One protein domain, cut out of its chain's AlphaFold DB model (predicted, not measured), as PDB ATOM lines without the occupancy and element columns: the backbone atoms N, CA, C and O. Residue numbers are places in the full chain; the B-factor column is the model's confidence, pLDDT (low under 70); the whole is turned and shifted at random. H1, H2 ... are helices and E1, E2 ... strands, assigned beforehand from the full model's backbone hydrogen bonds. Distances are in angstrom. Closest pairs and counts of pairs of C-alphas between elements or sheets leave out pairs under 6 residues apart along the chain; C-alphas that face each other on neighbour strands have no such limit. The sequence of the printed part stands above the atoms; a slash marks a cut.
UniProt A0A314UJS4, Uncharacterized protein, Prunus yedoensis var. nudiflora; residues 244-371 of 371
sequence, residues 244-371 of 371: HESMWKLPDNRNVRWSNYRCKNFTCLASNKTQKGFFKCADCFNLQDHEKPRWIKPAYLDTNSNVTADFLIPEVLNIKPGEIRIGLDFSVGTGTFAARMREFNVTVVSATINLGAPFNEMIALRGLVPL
ATOM      1  N   HIS A 244     114.579 124.290  87.755       89.81
ATOM      2  CA  HIS A 244     114.778 124.100  89.196       89.81
ATOM      3  C   HIS A 244     113.577 123.438  89.885       89.81
ATOM      4  O   HIS A 244     113.751 122.642  90.806       89.81
ATOM      5  N   GLU A 245     112.361 123.736  89.425       93.25
ATOM      6  CA  GLU A 245     111.133 123.134  89.946       93.25
ATOM      7  C   GLU A 245     110.825 121.800  89.263       93.25
ATOM      8  O   GLU A 245     110.437 120.839  89.931       93.25
ATOM      9  N   SER A 246     111.014 121.721  87.941       94.69
ATOM     10  CA  SER A 246     110.683 120.540  87.139       94.69
ATOM     11  C   SER A 246     111.455 119.306  87.581       94.69
ATOM     12  O   SER A 246     110.925 118.206  87.489       94.69
ATOM     13  N   MET A 247     112.672 119.464  88.111       94.19
ATOM     14  CA  MET A 247     113.468 118.341  88.607       94.19
ATOM     15  C   MET A 247     112.805 117.593  89.768       94.19
ATOM     16  O   MET A 247     112.991 116.384  89.860       94.19
ATOM     17  N   TRP A 248     112.026 118.258  90.625       94.44
ATOM     18  CA  TRP A 248     111.511 117.655  91.866       94.44
ATOM     19  C   TRP A 248     109.991 117.743  92.028       94.44
ATOM     20  O   TRP A 248     109.439 117.267  93.020       94.44
ATOM     21  N   LYS A 249     109.291 118.324  91.056       93.75
ATOM     22  CA  LYS A 249     107.834 118.435  91.040       93.75
ATOM     23  C   LYS A 249     107.248 117.490  90.001       93.75
ATOM     24  O   LYS A 249     107.771 117.374  88.897       93.75
ATOM     25  N   LEU A 250     106.141 116.831  90.347       93.06
ATOM     26  CA  LEU A 250     105.419 116.011  89.378       93.06
ATOM     27  C   LEU A 250     104.930 116.891  88.212       93.06
ATOM     28  O   LEU A 250     104.321 117.937  88.463       93.06
ATOM     29  N   PRO A 251     105.190 116.497  86.954       93.38
ATOM     30  CA  PRO A 251     104.789 117.280  85.795       93.38
ATOM     31  C   PRO A 251     103.283 117.168  85.518       93.38
ATOM     32  O   PRO A 251     102.575 116.341  86.095       93.38
ATOM     33  N   ASP A 252     102.777 118.018  84.620       91.44
ATOM     34  CA  ASP A 252     101.369 117.988  84.217       91.44
ATOM     35  C   ASP A 252     101.043 116.687  83.465       91.44
ATOM     36  O   ASP A 252     101.680 116.334  82.470       91.44
ATOM     37  N   ASN A 253      99.990 116.002  83.914       92.00
ATOM     38  CA  ASN A 253      99.482 114.779  83.302       92.00
ATOM     39  C   ASN A 253      99.093 114.976  81.828       92.00
ATOM     40  O   ASN A 253      99.153 114.029  81.051       92.00
ATOM     41  N   ARG A 254      98.684 116.182  81.418       90.94
ATOM     42  CA  ARG A 254      98.213 116.454  80.048       90.94
ATOM     43  C   ARG A 254      99.304 116.301  78.990       90.94
ATOM     44  O   ARG A 254      98.989 115.959  77.855       90.94
ATOM     45  N   ASN A 255     100.566 116.476  79.380       91.38
ATOM     46  CA  ASN A 255     101.714 116.392  78.479       91.38
ATOM     47  C   ASN A 255     102.133 114.950  78.150       91.38
ATOM     48  O   ASN A 255     103.133 114.746  77.468       91.38
ATOM     49  N   VAL A 256     101.396 113.950  78.639       91.62
ATOM     50  CA  VAL A 256     101.724 112.536  78.462       91.62
ATOM     51  C   VAL A 256     100.551 111.781  77.864       91.62
ATOM     52  O   VAL A 256      99.380 112.045  78.145       91.62
ATOM     53  N   ARG A 257     100.872 110.799  77.025       90.12
ATOM     54  CA  ARG A 257      99.892 109.883  76.451       90.12
ATOM     55  C   ARG A 257      99.703 108.698  77.389       90.12
ATOM     56  O   ARG A 257     100.555 107.831  77.508       90.12
ATOM     57  N   TRP A 258      98.551 108.657  78.049       89.69
ATOM     58  CA  TRP A 258      98.217 107.619  79.032       89.69
ATOM     59  C   TRP A 258      97.585 106.357  78.426       89.69
ATOM     60  O   TRP A 258      97.100 105.477  79.153       89.69
ATOM     61  N   SER A 259      97.518 106.272  77.099       87.56
ATOM     62  CA  SER A 259      96.984 105.110  76.394       87.56
ATOM     63  C   SER A 259      97.791 103.866  76.746       87.56
ATOM     64  O   SER A 259      99.011 103.896  76.892       87.56
ATOM     65  N   ASN A 260      97.088 102.755  76.957       85.69
ATOM     66  CA  ASN A 260      97.702 101.476  77.312       85.69
ATOM     67  C   ASN A 260      98.546 101.489  78.609       85.69
ATOM     68  O   ASN A 260      99.229 100.510  78.893       85.69
ATOM     69  N   TYR A 261      98.474 102.518  79.456       87.19
ATOM     70  CA  TYR A 261      98.953 102.453  80.843       87.19
ATOM     71  C   TYR A 261      97.810 102.118  81.803       87.19
ATOM     72  O   TYR A 261      96.649 102.445  81.540       87.19
ATOM     73  N   ARG A 262      98.140 101.449  82.919       86.69
ATOM     74  CA  ARG A 262      97.176 101.178  84.001       86.69
ATOM     75  C   ARG A 262      96.799 102.477  84.717       86.69
ATOM     76  O   ARG A 262      95.621 102.794  84.827       86.69
ATOM     77  N   CYS A 263      97.801 103.247  85.137       88.00
ATOM     78  CA  CYS A 263      97.604 104.596  85.660       88.00
ATOM     79  C   CYS A 263      97.332 105.599  84.532       88.00
ATOM     80  O   CYS A 263      97.843 105.448  83.423       88.00
ATOM     81  N   LYS A 264      96.534 106.632  84.832       90.25
ATOM     82  CA  LYS A 264      96.168 107.720  83.899       90.25
ATOM     83  C   LYS A 264      96.675 109.100  84.327       90.25
ATOM     84  O   LYS A 264      96.331 110.101  83.712       90.25
ATOM     85  N   ASN A 265      97.449 109.152  85.403       91.50
ATOM     86  CA  ASN A 265      98.089 110.351  85.921       91.50
ATOM     87  C   ASN A 265      99.314 109.961  86.765       91.50
ATOM     88  O   ASN A 265      99.430 108.821  87.229       91.50
ATOM     89  N   PHE A 266     100.215 110.917  86.981       90.25
ATOM     90  CA  PHE A 266     101.413 110.744  87.800       90.25
ATOM     91  C   PHE A 266     101.086 110.520  89.274       90.25
ATOM     92  O   PHE A 266     101.794 109.785  89.950       90.25
ATOM     93  N   THR A 267      99.980 111.074  89.772       89.88
ATOM     94  CA  THR A 267      99.529 110.858  91.155       89.88
ATOM     95  C   THR A 267      99.178 109.394  91.436       89.88
ATOM     96  O   THR A 267      99.457 108.902  92.521       89.88
ATOM     97  N   CYS A 268      98.617 108.672  90.460       89.44
ATOM     98  CA  CYS A 268      98.367 107.231  90.549       89.44
ATOM     99  C   CYS A 268      99.684 106.455  90.627       89.44
ATOM    100  O   CYS A 268      99.808 105.557  91.454       89.44
ATOM    101  N   LEU A 269     100.673 106.840  89.812       88.00
ATOM    102  CA  LEU A 269     101.999 106.217  89.804       88.00
ATOM    103  C   LEU A 269     102.795 106.491  91.086       88.00
ATOM    104  O   LEU A 269     103.545 105.632  91.520       88.00
ATOM    105  N   ALA A 270     102.621 107.666  91.691       85.44
ATOM    106  CA  ALA A 270     103.251 108.038  92.957       85.44
ATOM    107  C   ALA A 270     102.537 107.452  94.189       85.44
ATOM    108  O   ALA A 270     102.984 107.664  95.312       85.44
ATOM    109  N   SER A 271     101.403 106.769  94.013       80.38
ATOM    110  CA  SER A 271     100.632 106.242  95.135       80.38
ATOM    111  C   SER A 271     101.103 104.843  95.540       80.38
ATOM    112  O   SER A 271     101.031 103.898  94.760       80.38
ATOM    113  N   ASN A 272     101.453 104.660  96.816       65.88
ATOM    114  CA  ASN A 272     101.899 103.368  97.372       65.88
ATOM    115  C   ASN A 272     100.807 102.273  97.377       65.88
ATOM    116  O   ASN A 272     101.042 101.145  97.806       65.88
ATOM    117  N   LYS A 273      99.583 102.600  96.939       61.44
ATOM    118  CA  LYS A 273      98.424 101.693  96.909       61.44
ATOM    119  C   LYS A 273      98.322 100.881  95.617       61.44
ATOM    120  O   LYS A 273      97.478  99.984  95.543       61.44
ATOM    121  N   THR A 274      99.128 101.165  94.592       56.00
ATOM    122  CA  THR A 274      99.095 100.377  93.354       56.00
ATOM    123  C   THR A 274      99.606  98.959  93.609       56.00
ATOM    124  O   THR A 274     100.781  98.736  93.887       56.00
ATOM    125  N   GLN A 275      98.693  97.988  93.533       53.00
ATOM    126  CA  GLN A 275      98.968  96.573  93.767       53.00
ATOM    127  C   GLN A 275      99.990  95.986  92.779       53.00
ATOM    128  O   GLN A 275     100.026  96.340  91.598       53.00
ATOM    129  N   LYS A 276     100.771  95.030  93.313       48.69
ATOM    130  CA  LYS A 276     101.665  94.047  92.671       48.69
ATOM    131  C   LYS A 276     101.564  93.998  91.138       48.69
ATOM    132  O   LYS A 276     100.604  93.482  90.569       48.69
ATOM    133  N   GLY A 277     102.605  94.490  90.472       48.84
ATOM    134  CA  GLY A 277     102.739  94.397  89.017       48.84
ATOM    135  C   GLY A 277     103.955  95.124  88.451       48.84
ATOM    136  O   GLY A 277     104.456  94.719  87.409       48.84
ATOM    137  N   PHE A 278     104.469  96.145  89.148       52.28
ATOM    138  CA  PHE A 278     105.658  96.887  88.729       52.28
ATOM    139  C   PHE A 278     106.729  96.914  89.830       52.28
ATOM    140  O   PHE A 278     106.979  97.924  90.476       52.28
ATOM    141  N   PHE A 279     107.342  95.756  90.082       51.66
ATOM    142  CA  PHE A 279     108.239  95.539  91.225       51.66
ATOM    143  C   PHE A 279     109.588  96.270  91.147       51.66
ATOM    144  O   PHE A 279     110.303  96.302  92.140       51.66
ATOM    145  N   LYS A 280     109.958  96.854  89.999       55.84
ATOM    146  CA  LYS A 280     111.277  97.487  89.828       55.84
ATOM    147  C   LYS A 280     111.324  98.975  90.201       55.84
ATOM    148  O   LYS A 280     112.420  99.506  90.301       55.84
ATOM    149  N   CYS A 281     110.180  99.651  90.383       70.62
ATOM    150  CA  CYS A 281     110.155 101.110  90.563       70.62
ATOM    151  C   CYS A 281     108.908 101.628  91.314       70.62
ATOM    152  O   CYS A 281     108.254 102.563  90.856       70.62
ATOM    153  N   ALA A 282     108.529 100.998  92.432       67.88
ATOM    154  CA  ALA A 282     107.300 101.347  93.158       67.88
ATOM    155  C   ALA A 282     107.291 102.802  93.671       67.88
ATOM    156  O   ALA A 282     106.289 103.493  93.513       67.88
ATOM    157  N   ASP A 283     108.428 103.289  94.180       82.19
ATOM    158  CA  ASP A 283     108.544 104.628  94.776       82.19
ATOM    159  C   ASP A 283     109.204 105.662  93.846       82.19
ATOM    160  O   ASP A 283     109.432 106.810  94.224       82.19
ATOM    161  N   CYS A 284     109.472 105.301  92.587       87.12
ATOM    162  CA  CYS A 284     110.231 106.151  91.659       87.12
ATOM    163  C   CYS A 284     109.535 107.452  91.254       87.12
ATOM    164  O   CYS A 284     110.174 108.381  90.752       87.12
ATOM    165  N   PHE A 285     108.217 107.513  91.438       90.19
ATOM    166  CA  PHE A 285     107.414 108.709  91.196       90.19
ATOM    167  C   PHE A 285     107.231 109.553  92.465       90.19
ATOM    168  O   PHE A 285     106.752 110.683  92.369       90.19
ATOM    169  N   ASN A 286     107.657 109.069  93.639       90.69
ATOM    170  CA  ASN A 286     107.759 109.895  94.837       90.69
ATOM    171  C   ASN A 286     109.044 110.733  94.773       90.69
ATOM    172  O   ASN A 286     110.110 110.359  95.267       90.69
ATOM    173  N   LEU A 287     108.934 111.897  94.130       91.62
ATOM    174  CA  LEU A 287     110.090 112.751  93.895       91.62
ATOM    175  C   LEU A 287     110.667 113.366  95.170       91.62
ATOM    176  O   LEU A 287     111.876 113.539  95.230       91.62
ATOM    177  N   GLN A 288     109.844 113.733  96.155       89.50
ATOM    178  CA  GLN A 288     110.307 114.503  97.317       89.50
ATOM    179  C   GLN A 288     110.902 113.618  98.407       89.50
ATOM    180  O   GLN A 288     112.010 113.898  98.862       89.50
ATOM    181  N   ASP A 289     110.200 112.557  98.805       87.50
ATOM    182  CA  ASP A 289     110.609 111.771  99.973       87.50
ATOM    183  C   ASP A 289     111.558 110.635  99.593       87.50
ATOM    184  O   ASP A 289     112.452 110.302 100.367       87.50
ATOM    185  N   HIS A 290     111.392 110.057  98.397       87.44
ATOM    186  CA  HIS A 290     112.190 108.918  97.945       87.44
ATOM    187  C   HIS A 290     113.322 109.340  97.005       87.44
ATOM    188  O   HIS A 290     114.486 109.103  97.309       87.44
ATOM    189  N   GLU A 291     113.023 109.990  95.875       91.75
ATOM    190  CA  GLU A 291     114.046 110.240  94.847       91.75
ATOM    191  C   GLU A 291     115.000 111.386  95.187       91.75
ATOM    192  O   GLU A 291     116.206 111.247  94.990       91.75
ATOM    193  N   LYS A 292     114.495 112.506  95.716       91.88
ATOM    194  CA  LYS A 292     115.323 113.662  96.078       91.88
ATOM    195  C   LYS A 292     116.492 113.257  96.966       91.88
ATOM    196  O   LYS A 292     117.611 113.500  96.542       91.88
ATOM    197  N   PRO A 293     116.355 112.626  98.143       91.12
ATOM    198  CA  PRO A 293     117.509 112.377  99.016       91.12
ATOM    199  C   PRO A 293     118.604 111.467  98.428       91.12
ATOM    200  O   PRO A 293     119.726 111.497  98.939       91.12
ATOM    201  N   ARG A 294     118.326 110.701  97.363       90.31
ATOM    202  CA  ARG A 294     119.285 109.757  96.768       90.31
ATOM    203  C   ARG A 294     120.549 110.458  96.273       90.31
ATOM    204  O   ARG A 294     120.494 111.592  95.795       90.31
ATOM    205  N   TRP A 295     121.678 109.752  96.372       90.50
ATOM    206  CA  TRP A 295     123.007 110.158  95.880       90.50
ATOM    207  C   TRP A 295     123.654 111.365  96.575       90.50
ATOM    208  O   TRP A 295     124.798 111.703  96.272       90.50
ATOM    209  N   ILE A 296     122.934 112.019  97.489       91.75
ATOM    210  CA  ILE A 296     123.414 113.168  98.273       91.75
ATOM    211  C   ILE A 296     123.461 112.841  99.765       91.75
ATOM    212  O   ILE A 296     124.249 113.430 100.497       91.75
ATOM    213  N   LYS A 297     122.622 111.908 100.223       87.69
ATOM    214  CA  LYS A 297     122.671 111.378 101.582       87.69
ATOM    215  C   LYS A 297     123.139 109.923 101.534       87.69
ATOM    216  O   LYS A 297     122.602 109.179 100.712       87.69
ATOM    217  N   PRO A 298     124.090 109.520 102.392       82.69
ATOM    218  CA  PRO A 298     124.494 108.125 102.491       82.69
ATOM    219  C   PRO A 298     123.320 107.289 102.999       82.69
ATOM    220  O   PRO A 298     122.630 107.691 103.943       82.69
ATOM    221  N   ALA A 299     123.080 106.137 102.375       78.25
ATOM    222  CA  ALA A 299     122.190 105.138 102.935       78.25
ATOM    223  C   ALA A 299     123.008 104.260 103.891       78.25
ATOM    224  O   ALA A 299     123.998 103.630 103.511       78.25
ATOM    225  N   TYR A 300     122.612 104.246 105.161       75.25
ATOM    226  CA  TYR A 300     123.213 103.374 106.164       75.25
ATOM    227  C   TYR A 300     122.439 102.052 106.198       75.25
ATOM    228  O   TYR A 300     121.215 102.053 106.323       75.25
ATOM    229  N   LEU A 301     123.154 100.930 106.064       68.00
ATOM    230  CA  LEU A 301     122.580  99.576 106.112       68.00
ATOM    231  C   LEU A 301     122.021  99.234 107.500       68.00
ATOM    232  O   LEU A 301     121.010  98.545 107.606       68.00
ATOM    233  N   ASP A 302     122.665  99.745 108.548       72.06
ATOM    234  CA  ASP A 302     122.201  99.679 109.929       72.06
ATOM    235  C   ASP A 302     122.360 101.068 110.558       72.06
ATOM    236  O   ASP A 302     123.420 101.685 110.458       72.06
ATOM    237  N   THR A 303     121.306 101.553 111.218       66.25
ATOM    238  CA  THR A 303     121.271 102.867 111.890       66.25
ATOM    239  C   THR A 303     122.356 102.981 112.969       66.25
ATOM    240  O   THR A 303     122.758 104.083 113.329       66.25
ATOM    241  N   ASN A 304     122.842 101.839 113.469       70.25
ATOM    242  CA  ASN A 304     123.888 101.760 114.487       70.25
ATOM    243  C   ASN A 304     125.306 101.615 113.911       70.25
ATOM    244  O   ASN A 304     126.280 101.749 114.651       70.25
ATOM    245  N   SER A 305     125.446 101.337 112.611       66.38
ATOM    246  CA  SER A 305     126.746 101.227 111.955       66.38
ATOM    247  C   SER A 305     126.990 102.455 111.079       66.38
ATOM    248  O   SER A 305     126.286 102.681 110.100       66.38
ATOM    249  N   ASN A 306     128.043 103.219 111.369       70.69
ATOM    250  CA  ASN A 306     128.485 104.337 110.522       70.69
ATOM    251  C   ASN A 306     129.204 103.863 109.241       70.69
ATOM    252  O   ASN A 306     130.038 104.581 108.694       70.69
ATOM    253  N   VAL A 307     128.932 102.640 108.781       69.69
ATOM    254  CA  VAL A 307     129.570 102.039 107.610       69.69
ATOM    255  C   VAL A 307     128.597 102.125 106.442       69.69
ATOM    256  O   VAL A 307     127.494 101.586 106.492       69.69
ATOM    257  N   THR A 308     129.019 102.803 105.381       77.62
ATOM    258  CA  THR A 308     128.315 102.845 104.099       77.62
ATOM    259  C   THR A 308     129.312 102.553 102.984       77.62
ATOM    260  O   THR A 308     130.483 102.917 103.082       77.62
ATOM    261  N   ALA A 309     128.856 101.849 101.951       75.81
ATOM    262  CA  ALA A 309     129.622 101.621 100.727       75.81
ATOM    263  C   ALA A 309     129.231 102.615  99.618       75.81
ATOM    264  O   ALA A 309     129.689 102.481  98.483       75.81
ATOM    265  N   ASP A 310     128.359 103.579  99.929       83.38
ATOM    266  CA  ASP A 310     127.848 104.539  98.961       83.38
ATOM    267  C   ASP A 310     128.882 105.626  98.669       83.38
ATOM    268  O   ASP A 310     129.464 106.210  99.580       83.38
ATOM    269  N   PHE A 311     129.039 105.951  97.387       88.06
ATOM    270  CA  PHE A 311     129.728 107.159  96.947       88.06
ATOM    271  C   PHE A 311     128.697 108.243  96.652       88.06
ATOM    272  O   PHE A 311     127.768 108.034  95.860       88.06
ATOM    273  N   LEU A 312     128.865 109.417  97.253       92.75
ATOM    274  CA  LEU A 312     127.984 110.548  96.990       92.75
ATOM    275  C   LEU A 312     128.429 111.289  95.728       92.75
ATOM    276  O   LEU A 312     129.616 111.379  95.418       92.75
ATOM    277  N   ILE A 313     127.477 111.894  95.017       93.81
ATOM    278  CA  ILE A 313     127.783 112.700  93.823       93.81
ATOM    279  C   ILE A 313     128.847 113.776  94.104       93.81
ATOM    280  O   ILE A 313     129.798 113.858  93.326       93.81
ATOM    281  N   PRO A 314     128.766 114.565  95.198       93.44
ATOM    282  CA  PRO A 314     129.802 115.543  95.513       93.44
ATOM    283  C   PRO A 314     131.188 114.915  95.679       93.44
ATOM    284  O   PRO A 314     132.168 115.485  95.218       93.44
ATOM    285  N   GLU A 315     131.280 113.735  96.295       92.75
ATOM    286  CA  GLU A 315     132.552 113.036  96.509       92.75
ATOM    287  C   GLU A 315     133.159 112.598  95.178       92.75
ATOM    288  O   GLU A 315     134.325 112.880  94.920       92.75
ATOM    289  N   VAL A 316     132.354 111.995  94.299       91.81
ATOM    290  CA  VAL A 316     132.791 111.567  92.963       91.81
ATOM    291  C   VAL A 316     133.246 112.759  92.122       91.81
ATOM    292  O   VAL A 316     134.300 112.707  91.489       91.81
ATOM    293  N   LEU A 317     132.482 113.854  92.130       93.62
ATOM    294  CA  LEU A 317     132.834 115.064  91.385       93.62
ATOM    295  C   LEU A 317     134.087 115.752  91.950       93.62
ATOM    296  O   LEU A 317     134.843 116.351  91.184       93.62
ATOM    297  N   ASN A 318     134.349 115.621  93.253       93.12
ATOM    298  CA  ASN A 318     135.553 116.152  93.894       93.12
ATOM    299  C   ASN A 318     136.832 115.383  93.534       93.12
ATOM    300  O   ASN A 318     137.913 115.952  93.661       93.12
ATOM    301  N   ILE A 319     136.743 114.135  93.053       92.62
ATOM    302  CA  ILE A 319     137.924 113.392  92.574       92.62
ATOM    303  C   ILE A 319     138.559 114.125  91.381       92.62
ATOM    304  O   ILE A 319     139.783 114.184  91.269       92.62
ATOM    305  N   LYS A 320     137.727 114.686  90.490       89.12
ATOM    306  CA  LYS A 320     138.147 115.389  89.267       89.12
ATOM    307  C   LYS A 320     137.243 116.599  88.974       89.12
ATOM    308  O   LYS A 320     136.370 116.529  88.099       89.12
ATOM    309  N   PRO A 321     137.442 117.720  89.685       89.06
ATOM    310  CA  PRO A 321     136.572 118.885  89.570       89.06
ATOM    311  C   PRO A 321     136.642 119.505  88.167       89.06
ATOM    312  O   PRO A 321     137.714 119.806  87.652       89.06
ATOM    313  N   GLY A 322     135.482 119.716  87.537       85.56
ATOM    314  CA  GLY A 322     135.357 120.400  86.239       85.56
ATOM    315  C   GLY A 322     135.633 119.548  84.988       85.56
ATOM    316  O   GLY A 322     135.390 120.020  83.867       85.56
ATOM    317  N   GLU A 323     136.091 118.302  85.154       91.81
ATOM    318  CA  GLU A 323     136.338 117.368  84.043       91.81
ATOM    319  C   GLU A 323     135.083 116.578  83.646       91.81
ATOM    320  O   GLU A 323     134.815 116.388  82.458       91.81
ATOM    321  N   ILE A 324     134.279 116.144  84.622       89.62
ATOM    322  CA  ILE A 324     133.060 115.366  84.366       89.62
ATOM    323  C   ILE A 324     131.955 116.322  83.909       89.62
ATOM    324  O   ILE A 324     131.396 117.065  84.708       89.62
ATOM    325  N   ARG A 325     131.644 116.320  82.607       89.69
ATOM    326  CA  ARG A 325     130.650 117.233  82.000       89.69
ATOM    327  C   ARG A 325     129.442 116.526  81.405       89.69
ATOM    328  O   ARG A 325     128.352 117.102  81.377       89.69
ATOM    329  N   ILE A 326     129.640 115.300  80.923       93.12
ATOM    330  CA  ILE A 326     128.606 114.478  80.301       93.12
ATOM    331  C   ILE A 326     128.665 113.071  80.894       93.12
ATOM    332  O   ILE A 326     129.754 112.528  81.072       93.12
ATOM    333  N   GLY A 327     127.507 112.490  81.197       93.19
ATOM    334  CA  GLY A 327     127.379 111.113  81.669       93.19
ATOM    335  C   GLY A 327     126.243 110.365  80.979       93.19
ATOM    336  O   GLY A 327     125.363 110.972  80.368       93.19
ATOM    337  N   LEU A 328     126.268 109.041  81.104       94.75
ATOM    338  CA  LEU A 328     125.220 108.144  80.633       94.75
ATOM    339  C   LEU A 328     124.709 107.324  81.819       94.75
ATOM    340  O   LEU A 328     125.482 106.664  82.509       94.75
ATOM    341  N   ASP A 329     123.411 107.407  82.060       92.44
ATOM    342  CA  ASP A 329     122.704 106.764  83.155       92.44
ATOM    343  C   ASP A 329     121.866 105.607  82.609       92.44
ATOM    344  O   ASP A 329     120.922 105.821  81.857       92.44
ATOM    345  N   PHE A 330     122.220 104.381  82.990       88.94
ATOM    346  CA  PHE A 330     121.484 103.161  82.641       88.94
ATOM    347  C   PHE A 330     120.516 102.716  83.749       88.94
ATOM    348  O   PHE A 330     120.084 101.560  83.783       88.94
ATOM    349  N   SER A 331     120.202 103.596  84.701       78.44
ATOM    350  CA  SER A 331     119.277 103.266  85.775       78.44
ATOM    351  C   SER A 331     117.830 103.261  85.286       78.44
ATOM    352  O   SER A 331     117.358 104.138  84.564       78.44
ATOM    353  N   VAL A 332     117.088 102.247  85.725       77.56
ATOM    354  CA  VAL A 332     115.640 102.196  85.523       77.56
ATOM    355  C   VAL A 332     115.003 103.162  86.516       77.56
ATOM    356  O   VAL A 332     115.087 102.950  87.726       77.56
ATOM    357  N   GLY A 333     114.359 104.219  86.025       86.44
ATOM    358  CA  GLY A 333     113.690 105.181  86.891       86.44
ATOM    359  C   GLY A 333     113.253 106.452  86.185       86.44
ATOM    360  O   GLY A 333     113.142 106.517  84.964       86.44
ATOM    361  N   THR A 334     112.984 107.482  86.983       91.94
ATOM    362  CA  THR A 334     112.465 108.772  86.510       91.94
ATOM    363  C   THR A 334     113.566 109.772  86.141       91.94
ATOM    364  O   THR A 334     113.250 110.943  85.939       91.94
ATOM    365  N   GLY A 335     114.837 109.348  86.046       93.62
ATOM    366  CA  GLY A 335     115.993 110.210  85.736       93.62
ATOM    367  C   GLY A 335     116.566 110.950  86.949       93.62
ATOM    368  O   GLY A 335     117.055 112.070  86.832       93.62
ATOM    369  N   THR A 336     116.468 110.371  88.145       93.62
ATOM    370  CA  THR A 336     116.893 111.021  89.396       93.62
ATOM    371  C   THR A 336     118.390 111.269  89.477       93.62
ATOM    372  O   THR A 336     118.796 112.333  89.941       93.62
ATOM    373  N   PHE A 337     119.213 110.324  89.016       94.12
ATOM    374  CA  PHE A 337     120.657 110.531  88.975       94.12
ATOM    375  C   PHE A 337     121.003 111.697  88.042       94.12
ATOM    376  O   PHE A 337     121.730 112.606  88.438       94.12
ATOM    377  N   ALA A 338     120.383 111.751  86.858       95.50
ATOM    378  CA  ALA A 338     120.533 112.879  85.945       95.50
ATOM    379  C   ALA A 338     120.067 114.214  86.548       95.50
ATOM    380  O   ALA A 338     120.764 115.216  86.406       95.50
ATOM    381  N   ALA A 339     118.945 114.227  87.277       95.56
ATOM    382  CA  ALA A 339     118.477 115.411  87.997       95.56
ATOM    383  C   ALA A 339     119.505 115.896  89.030       95.56
ATOM    384  O   ALA A 339     119.798 117.086  89.095       95.56
ATOM    385  N   ARG A 340     120.097 114.977  89.803       94.62
ATOM    386  CA  ARG A 340     121.124 115.323  90.792       94.62
ATOM    387  C   ARG A 340     122.404 115.829  90.148       94.62
ATOM    388  O   ARG A 340     122.896 116.880  90.533       94.62
ATOM    389  N   MET A 341     122.913 115.144  89.133       94.94
ATOM    390  CA  MET A 341     124.110 115.573  88.404       94.94
ATOM    391  C   MET A 341     123.917 116.953  87.751       94.94
ATOM    392  O   MET A 341     124.843 117.767  87.731       94.94
ATOM    393  N   ARG A 342     122.692 117.265  87.302       94.50
ATOM    394  CA  ARG A 342     122.342 118.571  86.729       94.50
ATOM    395  C   ARG A 342     122.478 119.726  87.720       94.50
ATOM    396  O   ARG A 342     122.867 120.813  87.300       94.50
ATOM    397  N   GLU A 343     122.212 119.508  89.007       94.12
ATOM    398  CA  GLU A 343     122.422 120.517  90.060       94.12
ATOM    399  C   GLU A 343     123.906 120.906  90.202       94.12
ATOM    400  O   GLU A 343     124.210 122.023  90.611       94.12
ATOM    401  N   PHE A 344     124.821 120.028  89.780       93.56
ATOM    402  CA  PHE A 344     126.268 120.266  89.721       93.56
ATOM    403  C   PHE A 344     126.761 120.627  88.309       93.56
ATOM    404  O   PHE A 344     127.941 120.474  88.002       93.56
ATOM    405  N   ASN A 345     125.873 121.109  87.432       93.75
ATOM    406  CA  ASN A 345     126.170 121.479  86.042       93.75
ATOM    407  C   ASN A 345     126.699 120.333  85.158       93.75
ATOM    408  O   ASN A 345     127.288 120.585  84.106       93.75
ATOM    409  N   VAL A 346     126.444 119.079  85.532       95.25
ATOM    410  CA  VAL A 346     126.759 117.915  84.698       95.25
ATOM    411  C   VAL A 346     125.522 117.507  83.908       95.25
ATOM    412  O   VAL A 346     124.423 117.394  84.449       95.25
ATOM    413  N   THR A 347     125.679 117.286  82.604       95.19
ATOM    414  CA  THR A 347     124.579 116.803  81.761       95.19
ATOM    415  C   THR A 347     124.615 115.289  81.709       95.19
ATOM    416  O   THR A 347     125.606 114.703  81.297       95.19
ATOM    417  N   VAL A 348     123.535 114.634  82.102       96.38
ATOM    418  CA  VAL A 348     123.437 113.178  82.022       96.38
ATOM    419  C   VAL A 348     122.306 112.813  81.081       96.38
ATOM    420  O   VAL A 348     121.213 113.375  81.164       96.38
ATOM    421  N   VAL A 349     122.599 111.886  80.180       96.50
ATOM    422  CA  VAL A 349     121.616 111.239  79.318       96.50
ATOM    423  C   VAL A 349     121.148 109.977  80.034       96.50
ATOM    424  O   VAL A 349     121.984 109.168  80.423       96.50
ATOM    425  N   SER A 350     119.845 109.809  80.237       95.31
ATOM    426  CA  SER A 350     119.278 108.638  80.916       95.31
ATOM    427  C   SER A 350     118.665 107.683  79.900       95.31
ATOM    428  O   SER A 350     117.633 107.993  79.311       95.31
ATOM    429  N   ALA A 351     119.277 106.515  79.723       92.50
ATOM    430  CA  ALA A 351     118.740 105.432  78.915       92.50
ATOM    431  C   ALA A 351     117.544 104.796  79.634       92.50
ATOM    432  O   ALA A 351     117.687 104.266  80.739       92.50
ATOM    433  N   THR A 352     116.355 104.853  79.031       89.25
ATOM    434  CA  THR A 352     115.140 104.353  79.684       89.25
ATOM    435  C   THR A 352     114.107 103.813  78.704       89.25
ATOM    436  O   THR A 352     113.994 104.214  77.552       89.25
ATOM    437  N   ILE A 353     113.270 102.907  79.197       88.00
ATOM    438  CA  ILE A 353     112.168 102.315  78.440       88.00
ATOM    439  C   ILE A 353     110.868 102.511  79.213       88.00
ATOM    440  O   ILE A 353     110.835 102.345  80.433       88.00
ATOM    441  N   ASN A 354     109.770 102.836  78.520       88.62
ATOM    442  CA  ASN A 354     108.472 103.083  79.169       88.62
ATOM    443  C   ASN A 354     107.765 101.786  79.595       88.62
ATOM    444  O   ASN A 354     106.623 101.540  79.200       88.62
ATOM    445  N   LEU A 355     108.430 100.936  80.371       83.94
ATOM    446  CA  LEU A 355     107.846  99.717  80.906       83.94
ATOM    447  C   LEU A 355     106.757 100.092  81.907       83.94
ATOM    448  O   LEU A 355     107.055 100.591  82.981       83.94
ATOM    449  N   GLY A 356     105.484  99.881  81.577       82.75
ATOM    450  CA  GLY A 356     104.367 100.048  82.522       82.75
ATOM    451  C   GLY A 356     104.098 101.473  83.037       82.75
ATOM    452  O   GLY A 356     103.029 101.699  83.607       82.75
ATOM    453  N   ALA A 357     104.997 102.425  82.789       88.94
ATOM    454  CA  ALA A 357     104.878 103.844  83.090       88.94
ATOM    455  C   ALA A 357     105.669 104.684  82.056       88.94
ATOM    456  O   ALA A 357     106.619 104.171  81.463       88.94
ATOM    457  N   PRO A 358     105.297 105.957  81.831       91.44
ATOM    458  CA  PRO A 358     105.900 106.838  80.825       91.44
ATOM    459  C   PRO A 358     107.202 107.490  81.337       91.44
ATOM    460  O   PRO A 358     107.236 108.673  81.681       91.44
ATOM    461  N   PHE A 359     108.270 106.698  81.474       92.19
ATOM    462  CA  PHE A 359     109.557 107.151  82.020       92.19
ATOM    463  C   PHE A 359     110.277 108.170  81.124       92.19
ATOM    464  O   PHE A 359     110.751 109.180  81.630       92.19
ATOM    465  N   ASN A 360     110.314 107.951  79.811       92.19
ATOM    466  CA  ASN A 360     110.903 108.865  78.830       92.19
ATOM    467  C   ASN A 360     110.251 110.250  78.909       92.19
ATOM    468  O   ASN A 360     110.936 111.264  79.035       92.19
ATOM    469  N   GLU A 361     108.918 110.301  78.912       92.88
ATOM    470  CA  GLU A 361     108.166 111.548  79.029       92.88
ATOM    471  C   GLU A 361     108.376 112.200  80.395       92.88
ATOM    472  O   GLU A 361     108.524 113.416  80.470       92.88
ATOM    473  N   MET A 362     108.431 111.411  81.473       93.75
ATOM    474  CA  MET A 362     108.744 111.923  82.807       93.75
ATOM    475  C   MET A 362     110.116 112.613  82.831       93.75
ATOM    476  O   MET A 362     110.215 113.747  83.287       93.75
ATOM    477  N   ILE A 363     111.160 111.966  82.307       95.38
ATOM    478  CA  ILE A 363     112.522 112.519  82.240       95.38
ATOM    479  C   ILE A 363     112.542 113.795  81.386       95.38
ATOM    480  O   ILE A 363     113.044 114.828  81.837       95.38
ATOM    481  N   ALA A 364     111.922 113.768  80.203       94.69
ATOM    482  CA  ALA A 364     111.840 114.931  79.321       94.69
ATOM    483  C   ALA A 364     111.111 116.118  79.976       94.69
ATOM    484  O   ALA A 364     111.573 117.256  79.902       94.69
ATOM    485  N   LEU A 365     109.993 115.871  80.667       94.62
ATOM    486  CA  LEU A 365     109.212 116.912  81.345       94.62
ATOM    487  C   LEU A 365     109.910 117.489  82.581       94.62
ATOM    488  O   LEU A 365     109.596 118.610  82.983       94.62
ATOM    489  N   ARG A 366     110.884 116.769  83.149       94.81
ATOM    490  CA  ARG A 366     111.801 117.298  84.169       94.81
ATOM    491  C   ARG A 366     112.886 118.203  83.574       94.81
ATOM    492  O   ARG A 366     113.609 118.830  84.342       94.81
ATOM    493  N   GLY A 367     112.985 118.308  82.244       94.56
ATOM    494  CA  GLY A 367     114.022 119.068  81.539       94.56
ATOM    495  C   GLY A 367     115.342 118.305  81.384       94.56
ATOM    496  O   GLY A 367     116.395 118.926  81.248       94.56
ATOM    497  N   LEU A 368     115.290 116.973  81.446       95.44
ATOM    498  CA  LEU A 368     116.431 116.065  81.320       95.44
ATOM    499  C   LEU A 368     116.376 115.331  79.971       95.44
ATOM    500  O   LEU A 368     115.377 115.420  79.256       95.44
ATOM    501  N   VAL A 369     117.445 114.615  79.613       95.56
ATOM    502  CA  VAL A 369     117.576 113.969  78.297       95.56
ATOM    503  C   VAL A 369     117.329 112.462  78.420       95.56
ATOM    504  O   VAL A 369     118.222 111.756  78.892       95.56
ATOM    505  N   PRO A 370     116.148 111.953  78.027       94.75
ATOM    506  CA  PRO A 370     115.943 110.520  77.876       94.75
ATOM    507  C   PRO A 370     116.594 110.005  76.584       94.75
ATOM    508  O   PRO A 370     116.657 110.737  75.592       94.75
ATOM    509  N   LEU A 371     117.044 108.750  76.607       89.69
ATOM    510  CA  LEU A 371     117.534 108.003  75.449       89.69
ATOM    511  C   LEU A 371     116.756 106.703  75.262       89.69
ATOM    512  O   LEU A 371     116.622 105.958  76.265       89.69
TER     513      LEU A 371
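Overview. This is residues 244 to 371 of the 371 residues of an uncharacterized protein of Prunus yedoensis var. nudiflora (UniProt A0A314UJS4). This domain has little regular structure: among long loops, H4 packs on the short parallel strands E1 and E2, and a loop round residue 303 reaches far out. The 128 printed residues, with 39 in named elements, run H1 H2 H3 E1 H4 E2 H5, class mixed; the whole is compact, radius of gyration of the C-alphas 15.6 A, spans 45 by 36 by 23 A.

Along the chain. H1 is residues 266 to 269, from C-alpha (101.413, 110.744, 87.800); H2 287 to 291; H3 313 to 319, 10.2 A; E1 326 to 329, 10.1 A; H4 336 to 343, 11.0 A; E2 347 to 350, 9.8 A; H5 359 to 365, 9.8 A, to C-alpha (109.212, 116.912, 81.345).

Arrangement. E1, H4 and E2 form a strand-helix-strand unit, parallel neighbour strands with a helix between, its crossover right-handed; N 327 and O 347 are 2.9 A apart. The closest C-alphas of H4 and E2, Ala 338 and Val 348, are 4.9 A apart. H1 is apart from the other named elements. Every O i to N i+4 pair is within hydrogen-bond range in H3, H4 and H5; H2 has 0 of 1, and 0 of 2 i+3 pairs; H1 is too short.

Size, cuts and confidence. The printed part has no cut; links H1 to H2 and H2 to H3 are long. Residues 272 to 280 are among 14 under pLDDT 70.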